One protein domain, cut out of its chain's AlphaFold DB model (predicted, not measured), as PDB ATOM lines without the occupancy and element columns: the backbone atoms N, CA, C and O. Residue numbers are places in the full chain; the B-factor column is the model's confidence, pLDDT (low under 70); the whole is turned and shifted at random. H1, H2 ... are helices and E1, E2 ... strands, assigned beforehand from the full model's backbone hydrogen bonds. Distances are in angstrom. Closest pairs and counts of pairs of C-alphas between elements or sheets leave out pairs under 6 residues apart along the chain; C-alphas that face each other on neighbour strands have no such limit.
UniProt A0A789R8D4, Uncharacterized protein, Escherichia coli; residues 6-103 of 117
ATOM      1  N   THR A   6     144.205 168.205 156.945       96.25
ATOM      2  CA  THR A   6     144.514 169.051 158.093       96.25
ATOM      3  C   THR A   6     143.417 168.963 159.149       96.25
ATOM      4  O   THR A   6     142.240 168.753 158.857       96.25
ATOM      5  N   GLY A   7     143.823 169.087 160.408       95.00
ATOM      6  CA  GLY A   7     142.929 169.068 161.556       95.00
ATOM      7  C   GLY A   7     142.312 170.430 161.835       95.00
ATOM      8  O   GLY A   7     142.469 171.387 161.077       95.00
ATOM      9  N   LYS A   8     141.635 170.536 162.978       96.25
ATOM     10  CA  LYS A   8     141.183 171.829 163.495       96.25
ATOM     11  C   LYS A   8     142.399 172.704 163.828       96.25
ATOM     12  O   LYS A   8     143.364 172.206 164.406       96.25
ATOM     13  N   GLU A   9     142.329 173.988 163.487       97.50
ATOM     14  CA  GLU A   9     143.287 174.979 163.984       97.50
ATOM     15  C   GLU A   9     143.124 175.175 165.498       97.50
ATOM     16  O   GLU A   9     142.009 175.165 166.034       97.50
ATOM     17  N   ILE A  10     144.248 175.348 166.183       98.00
ATOM     18  CA  ILE A  10     144.326 175.650 167.609       98.00
ATOM     19  C   ILE A  10     145.173 176.906 167.769       98.00
ATOM     20  O   ILE A  10     146.290 176.970 167.252       98.00
ATOM     21  N   ASP A  11     144.654 177.883 168.505       97.94
ATOM     22  CA  ASP A  11     145.373 179.120 168.782       97.94
ATOM     23  C   ASP A  11     146.390 178.912 169.909       97.94
ATOM     24  O   ASP A  11     146.093 178.319 170.951       97.94
ATOM     25  N   LEU A  12     147.592 179.439 169.702       97.88
ATOM     26  CA  LEU A  12     148.640 179.563 170.705       97.88
ATOM     27  C   LEU A  12     149.009 181.037 170.811       97.88
ATOM     28  O   LEU A  12     149.405 181.645 169.821       97.88
ATOM     29  N   VAL A  13     148.896 181.614 172.005       98.00
ATOM     30  CA  VAL A  13     149.133 183.047 172.198       98.00
ATOM     31  C   VAL A  13     150.066 183.279 173.375       98.00
ATOM     32  O   VAL A  13     149.762 182.874 174.497       98.00
ATOM     33  N   PHE A  14     151.180 183.969 173.129       96.12
ATOM     34  CA  PHE A  14     152.085 184.430 174.181       96.12
ATOM     35  C   PHE A  14     151.719 185.855 174.595       96.12
ATOM     36  O   PHE A  14     151.668 186.752 173.754       96.12
ATOM     37  N   LYS A  15     151.462 186.067 175.888       92.81
ATOM     38  CA  LYS A  15     151.122 187.375 176.468       92.81
ATOM     39  C   LYS A  15     151.958 187.619 177.716       92.81
ATOM     40  O   LYS A  15     152.259 186.664 178.435       92.81
ATOM     41  N   ALA A  16     152.282 188.878 178.005       90.81
ATOM     42  CA  ALA A  16     152.817 189.227 179.315       90.81
ATOM     43  C   ALA A  16     151.762 188.972 180.397       90.81
ATOM     44  O   ALA A  16     150.599 189.347 180.252       90.81
ATOM     45  N   THR A  17     152.171 188.360 181.508       88.25
ATOM     46  CA  THR A  17     151.300 188.190 182.681       88.25
ATOM     47  C   THR A  17     151.031 189.526 183.379       88.25
ATOM     48  O   THR A  17     149.942 189.725 183.907       88.25
ATOM     49  N   SER A  18     151.998 190.451 183.342       86.56
ATOM     50  CA  SER A  18     151.863 191.822 183.843       86.56
ATOM     51  C   SER A  18     152.277 192.824 182.759       86.56
ATOM     52  O   SER A  18     153.439 193.223 182.702       86.56
ATOM     53  N   PRO A  19     151.355 193.228 181.868       81.56
ATOM     54  CA  PRO A  19     151.658 194.159 180.781       81.56
ATOM     55  C   PRO A  19     152.178 195.526 181.240       81.56
ATOM     56  O   PRO A  19     152.978 196.141 180.546       81.56
ATOM     57  N   ALA A  20     151.724 195.982 182.411       78.75
ATOM     58  CA  ALA A  20     152.148 197.230 183.039       78.75
ATOM     59  C   ALA A  20     153.325 197.046 184.018       78.75
ATOM     60  O   ALA A  20     153.685 197.993 184.709       78.75
ATOM     61  N   GLY A  21     153.888 195.835 184.121       77.31
ATOM     62  CA  GLY A  21     155.084 195.582 184.919       77.31
ATOM     63  C   GLY A  21     156.304 196.275 184.317       77.31
ATOM     64  O   GLY A  21     156.429 196.372 183.090       77.31
ATOM     65  N   ASP A  22     157.203 196.742 185.181       70.94
ATOM     66  CA  ASP A  22     158.356 197.555 184.791       70.94
ATOM     67  C   ASP A  22     159.217 196.865 183.721       70.94
ATOM     68  O   ASP A  22     159.691 197.528 182.797       70.94
ATOM     69  N   GLU A  23     159.343 195.533 183.754       77.00
ATOM     70  CA  GLU A  23     160.186 194.788 182.813       77.00
ATOM     71  C   GLU A  23     159.638 194.774 181.376       77.00
ATOM     72  O   GLU A  23     160.416 194.743 180.423       77.00
ATOM     73  N   CYS A  24     158.314 194.820 181.199       81.38
ATOM     74  CA  CYS A  24     157.669 194.825 179.878       81.38
ATOM     75  C   CYS A  24     157.292 196.234 179.402       81.38
ATOM     76  O   CYS A  24     157.005 196.412 178.220       81.38
ATOM     77  N   SER A  25     157.320 197.239 180.285       77.25
ATOM     78  CA  SER A  25     156.963 198.633 179.968       77.25
ATOM     79  C   SER A  25     157.812 199.248 178.844       77.25
ATOM     80  O   SER A  25     157.364 200.152 178.141       77.25
ATOM     81  N   SER A  26     159.024 198.720 178.644       83.94
ATOM     82  CA  SER A  26     159.939 199.120 177.575       83.94
ATOM     83  C   SER A  26     159.580 198.546 176.200       83.94
ATOM     84  O   SER A  26     160.124 199.012 175.205       83.94
ATOM     85  N   LEU A  27     158.668 197.568 176.114       88.12
ATOM     86  CA  LEU A  27     158.207 196.964 174.859       88.12
ATOM     87  C   LEU A  27     157.182 197.879 174.176       88.12
ATOM     88  O   LEU A  27     155.972 197.665 174.257       88.12
ATOM     89  N   SER A  28     157.691 198.925 173.534       84.94
ATOM     90  CA  SER A  28     156.920 199.957 172.847       84.94
ATOM     91  C   SER A  28     156.957 199.796 171.322       84.94
ATOM     92  O   SER A  28     157.601 198.895 170.775       84.94
ATOM     93  N   SER A  29     156.237 200.676 170.625       86.19
ATOM     94  CA  SER A  29     156.222 200.722 169.164       86.19
ATOM     95  C   SER A  29     157.631 200.909 168.592       86.19
ATOM     96  O   SER A  29     158.380 201.777 169.039       86.19
ATOM     97  N   GLY A  30     157.978 200.103 167.587       88.12
ATOM     98  CA  GLY A  30     159.305 200.078 166.959       88.12
ATOM     99  C   GLY A  30     160.221 198.959 167.462       88.12
ATOM    100  O   GLY A  30     161.125 198.562 166.728       88.12
ATOM    101  N   ASN A  31     159.947 198.395 168.641       94.12
ATOM    102  CA  ASN A  31     160.659 197.221 169.141       94.12
ATOM    103  C   ASN A  31     160.122 195.940 168.498       94.12
ATOM    104  O   ASN A  31     158.955 195.857 168.094       94.12
ATOM    105  N   THR A  32     160.950 194.899 168.458       96.88
ATOM    106  CA  THR A  32     160.568 193.591 167.913       96.88
ATOM    107  C   THR A  32     160.623 192.491 168.961       96.88
ATOM    108  O   THR A  32     161.452 192.493 169.868       96.88
ATOM    109  N   ALA A  33     159.720 191.523 168.823       97.31
ATOM    110  CA  ALA A  33     159.756 190.262 169.542       97.31
ATOM    111  C   ALA A  33     159.980 189.133 168.531       97.31
ATOM    112  O   ALA A  33     159.155 188.904 167.645       97.31
ATOM    113  N   SER A  34     161.098 188.424 168.660       98.25
ATOM    114  CA  SER A  34     161.442 187.274 167.824       98.25
ATOM    115  C   SER A  34     161.242 185.984 168.606       98.25
ATOM    116  O   SER A  34     161.878 185.781 169.639       98.25
ATOM    117  N   VAL A  35     160.374 185.103 168.111       98.62
ATOM    118  CA  VAL A  35     160.104 183.785 168.694       98.62
ATOM    119  C   VAL A  35     160.828 182.731 167.865       98.62
ATOM    120  O   VAL A  35     160.392 182.388 166.764       98.62
ATOM    121  N   ALA A  36     161.945 182.233 168.391       98.62
ATOM    122  CA  ALA A  36     162.711 181.148 167.793       98.62
ATOM    123  C   ALA A  36     162.215 179.798 168.317       98.62
ATOM    124  O   ALA A  36     162.074 179.614 169.526       98.62
ATOM    125  N   TRP A  37     161.989 178.851 167.414       98.69
ATOM    126  CA  TRP A  37     161.503 177.508 167.719       98.69
ATOM    127  C   TRP A  37     162.606 176.464 167.568       98.69
ATOM    128  O   TRP A  37     163.450 176.551 166.680       98.69
ATOM    129  N   MET A  38     162.582 175.449 168.429       98.06
ATOM    130  CA  MET A  38     163.512 174.319 168.415       98.06
ATOM    131  C   MET A  38     162.765 173.004 168.650       98.06
ATOM    132  O   MET A  38     161.764 172.964 169.364       98.06
ATOM    133  N   GLY A  39     163.259 171.909 168.072       96.69
ATOM    134  CA  GLY A  39     162.639 170.585 168.164       96.69
ATOM    135  C   GLY A  39     162.865 169.776 166.888       96.69
ATOM    136  O   GLY A  39     163.822 170.025 166.158       96.69
ATOM    137  N   ASN A  40     161.968 168.826 166.597       98.25
ATOM    138  CA  ASN A  40     161.995 168.093 165.327       98.25
ATOM    139  C   ASN A  40     161.390 168.944 164.194       98.25
ATOM    140  O   ASN A  40     160.277 168.682 163.741       98.25
ATOM    141  N   LEU A  41     162.083 170.007 163.783       98.56
ATOM    142  CA  LEU A  41     161.657 170.848 162.664       98.56
ATOM    143  C   LEU A  41     162.027 170.174 161.337       98.56
ATOM    144  O   LEU A  41     163.190 169.862 161.094       98.56
ATOM    145  N   THR A  42     161.041 169.969 160.469       98.38
ATOM    146  CA  THR A  42     161.194 169.374 159.135       98.38
ATOM    147  C   THR A  42     161.107 170.456 158.056       98.38
ATOM    148  O   THR A  42     161.062 171.649 158.360       98.38
ATOM    149  N   ALA A  43     161.109 170.078 156.778       98.00
ATOM    150  CA  ALA A  43     160.819 171.017 155.693       98.00
ATOM    151  C   ALA A  43     159.354 171.504 155.702       98.00
ATOM    152  O   ALA A  43     159.070 172.579 155.184       98.00
ATOM    153  N   ASP A  44     158.446 170.738 156.318       97.44
ATOM    154  CA  ASP A  44     157.000 170.973 156.264       97.44
ATOM    155  C   ASP A  44     156.410 171.542 157.568       97.44
ATOM    156  O   ASP A  44     155.343 172.160 157.546       97.44
ATOM    157  N   GLY A  45     157.066 171.323 158.713       98.38
ATOM    158  CA  GLY A  45     156.554 171.749 160.017       98.38
ATOM    159  C   GLY A  45     157.277 171.113 161.202       98.38
ATOM    160  O   GLY A  45     158.450 170.758 161.115       98.38
ATOM    161  N   ILE A  46     156.569 170.936 162.320       98.62
ATOM    162  CA  ILE A  46     157.082 170.249 163.514       98.62
ATOM    163  C   ILE A  46     156.692 168.769 163.432       98.62
ATOM    164  O   ILE A  46     155.519 168.413 163.562       98.62
ATOM    165  N   GLY A  47     157.668 167.903 163.180       98.44
ATOM    166  CA  GLY A  47     157.476 166.471 162.978       98.44
ATOM    167  C   GLY A  47     157.187 165.689 164.261       98.44
ATOM    168  O   GLY A  47     157.306 166.195 165.381       98.44
ATOM    169  N   ALA A  48     156.825 164.418 164.092       97.81
ATOM    170  CA  ALA A  48     156.612 163.489 165.198       97.81
ATOM    171  C   ALA A  48     157.909 163.246 165.991       97.81
ATOM    172  O   ALA A  48     158.994 163.137 165.426       97.81
ATOM    173  N   GLN A  49     157.791 163.122 167.308       97.81
ATOM    174  CA  GLN A  49     158.851 162.663 168.217       97.81
ATOM    175  C   GLN A  49     158.458 161.363 168.938       97.81
ATOM    176  O   GLN A  49     159.254 160.784 169.673       97.81
ATOM    177  N   GLY A  50     157.231 160.887 168.715       96.62
ATOM    178  CA  GLY A  50     156.747 159.594 169.169       96.62
ATOM    179  C   GLY A  50     155.386 159.252 168.565       96.62
ATOM    180  O   GLY A  50     154.718 160.102 167.973       96.62
ATOM    181  N   GLY A  51     154.971 158.002 168.765       96.81
ATOM    182  CA  GLY A  51     153.757 157.440 168.168       96.81
ATOM    183  C   GLY A  51     153.987 156.827 166.787       96.81
ATOM    184  O   GLY A  51     155.094 156.874 166.250       96.81
ATOM    185  N   LEU A  52     152.946 156.198 166.244       97.06
ATOM    186  CA  LEU A  52     153.011 155.463 164.975       97.06
ATOM    187  C   LEU A  52     152.870 156.354 163.732       97.06
ATOM    188  O   LEU A  52     153.389 155.994 162.679       97.06
ATOM    189  N   ALA A  53     152.205 157.509 163.829       97.00
ATOM    190  CA  ALA A  53     152.004 158.423 162.698       97.00
ATOM    191  C   ALA A  53     153.264 159.265 162.417       97.00
ATOM    192  O   ALA A  53     153.264 160.490 162.561       97.00
ATOM    193  N   SER A  54     154.366 158.606 162.053       96.75
ATOM    194  CA  SER A  54     155.698 159.215 161.941       96.75
ATOM    195  C   SER A  54     155.857 160.193 160.774       96.75
ATOM    196  O   SER A  54     156.819 160.955 160.753       96.75
ATOM    197  N   ASP A  55     154.940 160.176 159.806       96.44
ATOM    198  CA  ASP A  55     154.920 161.072 158.645       96.44
ATOM    199  C   ASP A  55     153.896 162.218 158.771       96.44
ATOM    200  O   ASP A  55     153.675 162.971 157.822       96.44
ATOM    201  N   ALA A  56     153.271 162.369 159.941       98.00
ATOM    202  CA  ALA A  56     152.468 163.537 160.282       98.00
ATOM    203  C   ALA A  56     153.344 164.674 160.843       98.00
ATOM    204  O   ALA A  56     154.435 164.450 161.373       98.00
ATOM    205  N   TYR A  57     152.845 165.907 160.757       98.50
ATOM    206  CA  TYR A  57     153.524 167.095 161.282       98.50
ATOM    207  C   TYR A  57     152.529 168.178 161.703       98.50
ATOM    208  O   TYR A  57     151.396 168.230 161.221       98.50
ATOM    209  N   VAL A  58     152.951 169.068 162.596       98.56
ATOM    210  CA  VAL A  58     152.206 170.278 162.958       98.56
ATOM    211  C   VAL A  58     152.659 171.431 162.073       98.56
ATOM    212  O   VAL A  58     153.838 171.777 162.041       98.56
ATOM    213  N   ILE A  59     151.704 172.053 161.391       98.50
ATOM    214  CA  ILE A  59     151.864 173.360 160.763       98.50
ATOM    215  C   ILE A  59     151.664 174.398 161.863       98.50
ATOM    216  O   ILE A  59     150.584 174.470 162.445       98.50
ATOM    217  N   LEU A  60     152.689 175.191 162.152       98.75
ATOM    218  CA  LEU A  60     152.611 176.300 163.098       98.75
ATOM    219  C   LEU A  60     152.866 177.599 162.338       98.75
ATOM    220  O   LEU A  60     153.939 177.750 161.763       98.75
ATOM    221  N   LYS A  61     151.900 178.517 162.305       98.50
ATOM    222  CA  LYS A  61     152.020 179.795 161.585       98.50
ATOM    223  C   LYS A  61     151.797 180.983 162.513       98.50
ATOM    224  O   LYS A  61     150.822 180.945 163.262       98.50
ATOM    225  N   PRO A  62     152.628 182.032 162.465       98.50
ATOM    226  CA  PRO A  62     152.308 183.301 163.111       98.50
ATOM    227  C   PRO A  62     151.054 183.915 162.464       98.50
ATOM    228  O   PRO A  62     150.965 184.027 161.246       98.50
ATOM    229  N   ALA A  63     150.066 184.281 163.279       98.38
ATOM    230  CA  ALA A  63     148.782 184.824 162.825       98.38
ATOM    231  C   ALA A  63     148.765 186.360 162.784       98.38
ATOM    232  O   ALA A  63     148.023 186.948 162.005       98.38
ATOM    233  N   ASN A  64     149.591 187.004 163.612       98.12
ATOM    234  CA  ASN A  64     149.771 188.458 163.653       98.12
ATOM    235  C   ASN A  64     151.260 188.865 163.636       98.12
ATOM    236  O   ASN A  64     151.626 189.929 164.149       98.12
ATOM    237  N   GLY A  65     152.114 188.003 163.076       97.56
ATOM    238  CA  GLY A  65     153.529 188.292 162.842       97.56
ATOM    239  C   GLY A  65     153.744 189.214 161.646       97.56
ATOM    240  O   GLY A  65     152.825 189.493 160.880       97.56
ATOM    241  N   GLN A  66     154.979 189.679 161.481       97.56
ATOM    242  CA  GLN A  66     155.397 190.478 160.323       97.56
ATOM    243  C   GLN A  66     155.425 189.650 159.025       97.56
ATOM    244  O   GLN A  66     155.308 190.194 157.931       97.56
ATOM    245  N   ALA A  67     155.548 188.328 159.156       97.00
ATOM    246  CA  ALA A  67     155.339 187.340 158.103       97.00
ATOM    247  C   ALA A  67     154.422 186.227 158.633       97.00
ATOM    248  O   ALA A  67     154.313 186.063 159.845       97.00
ATOM    249  N   ASP A  68     153.813 185.448 157.734       96.44
ATOM    250  CA  ASP A  68     152.856 184.364 158.026       96.44
ATOM    251  C   ASP A  68     153.375 182.960 157.630       96.44
ATOM    252  O   ASP A  68     152.643 181.962 157.651       96.44
ATOM    253  N   ASN A  69     154.661 182.873 157.273       97.75
ATOM    254  CA  ASN A  69     155.319 181.630 156.886       97.75
ATOM    255  C   ASN A  69     155.291 180.606 158.030       97.75
ATOM    256  O   ASN A  69     155.517 180.938 159.194       97.75
ATOM    257  N   ALA A  70     155.061 179.335 157.688       98.12
ATOM    258  CA  ALA A  70     155.076 178.261 158.673       98.12
ATOM    259  C   ALA A  70     156.465 178.093 159.308       98.12
ATOM    260  O   ALA A  70     157.491 178.303 158.654       98.12
ATOM    261  N   ILE A  71     156.475 177.677 160.573       98.62
ATOM    262  CA  ILE A  71     157.685 177.303 161.293       98.62
ATOM    263  C   ILE A  71     158.202 175.975 160.743       98.62
ATOM    264  O   ILE A  71     157.528 174.950 160.837       98.62
ATOM    265  N   THR A  72     159.405 176.002 160.178       98.75
ATOM    266  CA  THR A  72     160.094 174.855 159.570       98.75
ATOM    267  C   THR A  72     161.586 174.912 159.895       98.75
ATOM    268  O   THR A  72     162.076 175.882 160.466       98.75
ATOM    269  N   SER A  73     162.342 173.894 159.493       98.25
ATOM    270  CA  SER A  73     163.810 173.876 159.602       98.25
ATOM    271  C   SER A  73     164.497 175.032 158.860       98.25
ATOM    272  O   SER A  73     165.553 175.484 159.292       98.25
ATOM    273  N   ALA A  74     163.896 175.533 157.774       98.19
ATOM    274  CA  ALA A  74     164.416 176.665 157.004       98.19
ATOM    275  C   ALA A  74     163.891 178.027 157.493       98.19
ATOM    276  O   ALA A  74     164.478 179.060 157.183       98.19
ATOM    277  N   ASN A  75     162.791 178.035 158.248       98.25
ATOM    278  CA  ASN A  75     162.139 179.236 158.755       98.25
ATOM    279  C   ASN A  75     161.678 179.002 160.198       98.25
ATOM    280  O   ASN A  75     160.514 178.709 160.447       98.25
ATOM    281  N   TYR A  76     162.605 179.070 161.152       98.44
ATOM    282  CA  TYR A  76     162.345 178.694 162.548       98.44
ATOM    283  C   TYR A  76     162.160 179.892 163.491       98.44
ATOM    284  O   TYR A  76     162.017 179.702 164.699       98.44
ATOM    285  N   VAL A  77     162.156 181.120 162.965       98.56
ATOM    286  CA  VAL A  77     161.962 182.356 163.734       98.56
ATOM    287  C   VAL A  77     160.773 183.121 163.167       98.56
ATOM    288  O   VAL A  77     160.715 183.372 161.968       98.56
ATOM    289  N   ALA A  78     159.837 183.507 164.031       98.56
ATOM    290  CA  ALA A  78     158.765 184.436 163.687       98.56
ATOM    291  C   ALA A  78     158.962 185.762 164.427       98.56
ATOM    292  O   ALA A  78     159.176 185.766 165.640       98.56
ATOM    293  N   THR A  79     158.855 186.869 163.697       98.38
ATOM    294  CA  THR A  79     159.046 188.222 164.230       98.38
ATOM    295  C   THR A  79     157.714 188.950 164.325       98.38
ATOM    296  O   THR A  79     156.861 188.845 163.440       98.38
ATOM    297  N   PHE A  80     157.538 189.695 165.408       98.38
ATOM    298  CA  PHE A  80     156.345 190.461 165.736       98.38
ATOM    299  C   PHE A  80     156.749 191.844 166.239       98.38
ATOM    300  O   PHE A  80     157.869 192.035 166.716       98.38
ATOM    301  N   ASP A  81     155.807 192.777 166.217       97.19
ATOM    302  CA  ASP A  81     155.954 194.047 166.927       97.19
ATOM    303  C   ASP A  81     155.846 193.776 168.433       97.19
ATOM    304  O   ASP A  81     154.900 193.120 168.882       97.19
ATOM    305  N   ALA A  82     156.824 194.234 169.217       95.44
ATOM    306  CA  ALA A  82     156.932 193.857 170.627       95.44
ATOM    307  C   ALA A  82     155.773 194.389 171.483       95.44
ATOM    308  O   ALA A  82     155.375 193.731 172.444       95.44
ATOM    309  N   GLU A  83     155.179 195.525 171.105       94.19
ATOM    310  CA  GLU A  83     154.016 196.109 171.788       94.19
ATOM    311  C   GLU A  83     152.797 195.169 171.827       94.19
ATOM    312  O   GLU A  83     151.958 195.274 172.721       94.19
ATOM    313  N   LYS A  84     152.726 194.170 170.932       95.38
ATOM    314  CA  LYS A  84     151.684 193.127 170.967       95.38
ATOM    315  C   LYS A  84     151.728 192.298 172.251       95.38
ATOM    316  O   LYS A  84     150.716 191.739 172.665       95.38
ATOM    317  N   VAL A  85     152.884 192.205 172.908       93.75
ATOM    318  CA  VAL A  85     153.029 191.485 174.184       93.75
ATOM    319  C   VAL A  85     152.279 192.186 175.317       93.75
ATOM    320  O   VAL A  85     151.771 191.507 176.215       93.75
ATOM    321  N   THR A  86     152.184 193.518 175.265       91.06
ATOM    322  CA  THR A  86     151.638 194.362 176.337       91.06
ATOM    323  C   THR A  86     150.267 194.963 176.006       91.06
ATOM    324  O   THR A  86     149.489 195.236 176.916       91.06
ATOM    325  N   ASN A  87     149.903 195.101 174.728       90.69
ATOM    326  CA  ASN A  87     148.628 195.700 174.309       90.69
ATOM    327  C   ASN A  87     147.404 194.758 174.435       90.69
ATOM    328  O   ASN A  87     146.271 195.182 174.214       90.69
ATOM    329  N   GLY A  88     147.624 193.487 174.790       87.88
ATOM    330  CA  GLY A  88     146.581 192.470 174.959       87.88
ATOM    331  C   GLY A  88     146.368 191.539 173.760       87.88
ATOM    332  O   GLY A  88     145.765 190.475 173.948       87.88
ATOM    333  N   ASP A  89     146.904 191.852 172.577       94.06
ATOM    334  CA  ASP A  89     146.815 190.999 171.383       94.06
ATOM    335  C   ASP A  89     147.595 189.695 171.578       94.06
ATOM    336  O   ASP A  89     147.091 188.601 171.303       94.06
ATOM    337  N   GLY A  90     148.811 189.807 172.111       96.31
ATOM    338  CA  GLY A  90     149.786 188.732 172.231       96.31
ATOM    339  C   GLY A  90     150.488 188.382 170.920       96.31
ATOM    340  O   GLY A  90     150.084 188.793 169.832       96.31
ATOM    341  N   LEU A  91     151.535 187.566 171.027       98.12
ATOM    342  CA  LEU A  91     152.194 186.943 169.879       98.12
ATOM    343  C   LEU A  91     151.386 185.701 169.506       98.12
ATOM    344  O   LEU A  91     151.426 184.697 170.225       98.12
ATOM    345  N   GLN A  92     150.593 185.794 168.443       98.62
ATOM    346  CA  GLN A  92     149.618 184.770 168.085       98.62
ATOM    347  C   GLN A  92     150.184 183.824 167.035       98.62
ATOM    348  O   GLN A  92     150.717 184.244 166.006       98.62
ATOM    349  N   PHE A  93     149.982 182.535 167.264       98.75
ATOM    350  CA  PHE A  93     150.226 181.461 166.323       98.75
ATOM    351  C   PHE A  93     148.974 180.603 166.164       98.75
ATOM    352  O   PHE A  93     148.176 180.456 167.088       98.75
ATOM    353  N   LYS A  94     148.861 179.961 165.006       98.56
ATOM    354  CA  LYS A  94     147.899 178.898 164.732       98.56
ATOM    355  C   LYS A  94     148.637 177.594 164.506       98.56
ATOM    356  O   LYS A  94     149.473 177.503 163.605       98.56
ATOM    357  N   ALA A  95     148.328 176.599 165.325       98.31
ATOM    358  CA  ALA A  95     148.820 175.238 165.191       98.31
ATOM    359  C   ALA A  95     147.759 174.365 164.513       98.31
ATOM    360  O   ALA A  95     146.584 174.395 164.880       98.31
ATOM    361  N   GLN A  96     148.167 173.549 163.549       97.88
ATOM    362  CA  GLN A  96     147.283 172.623 162.855       97.88
ATOM    363  C   GLN A  96     148.025 171.325 162.555       97.88
ATOM    364  O   GLN A  96     149.030 171.317 161.847       97.88
ATOM    365  N   LEU A  97     147.533 170.203 163.080       97.69
ATOM    366  CA  LEU A  97     148.072 168.893 162.720       97.69
ATOM    367  C   LEU A  97     147.730 168.597 161.254       97.69
ATOM    368  O   LEU A  97     146.585 168.774 160.837       97.69
ATOM    369  N   LYS A  98     148.697 168.099 160.490       97.75
ATOM    370  CA  LYS A  98     148.500 167.517 159.168       97.75
ATOM    371  C   LYS A  98     148.820 166.031 159.226       97.75
ATOM    372  O   LYS A  98     149.919 165.636 159.612       97.75
ATOM    373  N   GLY A  99     147.830 165.209 158.885       96.25
ATOM    374  CA  GLY A  99     147.981 163.758 158.880       96.25
ATOM    375  C   GLY A  99     148.838 163.288 157.709       96.25
ATOM    376  O   GLY A  99     148.654 163.746 156.581       96.25
ATOM    377  N   GLY A 100     149.734 162.343 157.969       94.94
ATOM    378  CA  GLY A 100     150.471 161.635 156.932       94.94
ATOM    379  C   GLY A 100     149.696 160.445 156.360       94.94
ATOM    380  O   GLY A 100     148.469 160.354 156.446       94.94
ATOM    381  N   SER A 101     150.422 159.534 155.727       95.56
ATOM    382  CA  SER A 101     149.933 158.263 155.200       95.56
ATOM    383  C   SER A 101     149.935 157.128 156.224       95.56
ATOM    384  O   SER A 101     149.198 156.163 156.017       95.56
ATOM    385  N   ILE A 102     150.702 157.243 157.313       95.44
ATOM    386  CA  ILE A 102     150.805 156.207 158.341       95.44
ATOM    387  C   ILE A 102     149.764 156.482 159.438       95.44
ATOM    388  O   ILE A 102     149.855 157.490 160.142       95.44
ATOM    389  N   PRO A 103     148.745 155.617 159.603       93.38
ATOM    390  CA  PRO A 103     147.763 155.780 160.665       93.38
ATOM    391  C   PRO A 103     148.384 155.451 162.024       93.38
ATOM    392  O   PRO A 103     149.102 154.463 162.172       93.38
TER     393      PRO A 103
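AT A GLANCE: This is residues 6 to 103 of the 117 residues of an uncharacterized protein of Escherichia coli (UniProt A0A789R8D4). A rod with little regular structure: two small antiparallel sheets, E1 - E5 - E3 and E2 - E4, run along its length, with loops at both ends and the short helix H1 near one. The printed part has 98 residues with five named strands and one named helix, in the order E1 E2 E3 E4 H1 E5 along the chain; the named elements hold only 36 of the 98, and of these 36 residues strands hold 32, the class being mostly strand. The whole is only just loose, close to compact, with a radius of gyration of the C-alphas of 15.4 A, and spans 49 by 23 by 19 A.

IN THESE COORDINATES: E5, residues 91 to 98, is 22.5 A long, ending at C-alpha 98 (148.500, 167.517, 159.168). Its neighbours are E1, residues 10 to 14, beginning at C-alpha 10 (144.326, 175.650, 167.609), and E3, residues 57 to 62. E2, residues 32 to 39, is 23.1 A; E4 is residues 77 to 81, H1 82 to 85.

HOW THE PARTS SIT: Within hydrogen-bond range are N 12 and O 93, 2.9 A, for E1 and E5; N 59 and O 96, 2.8 A, for E3 and E5; N 35 and O 78, 2.8 A, for E2 and E4. E2 and E5 are only just apart, closest 8.3 A. H1, too short for an O i to N i+4 pair, only grazes the larger sheet.

THE WHOLE: The farthest C-alphas, Asp 22 and Ser 101, are 49.9 A apart. The links E1 to E2, E2 to E3 and E3 to E4 are long. The printed part has no cut; no printed residue is under 70.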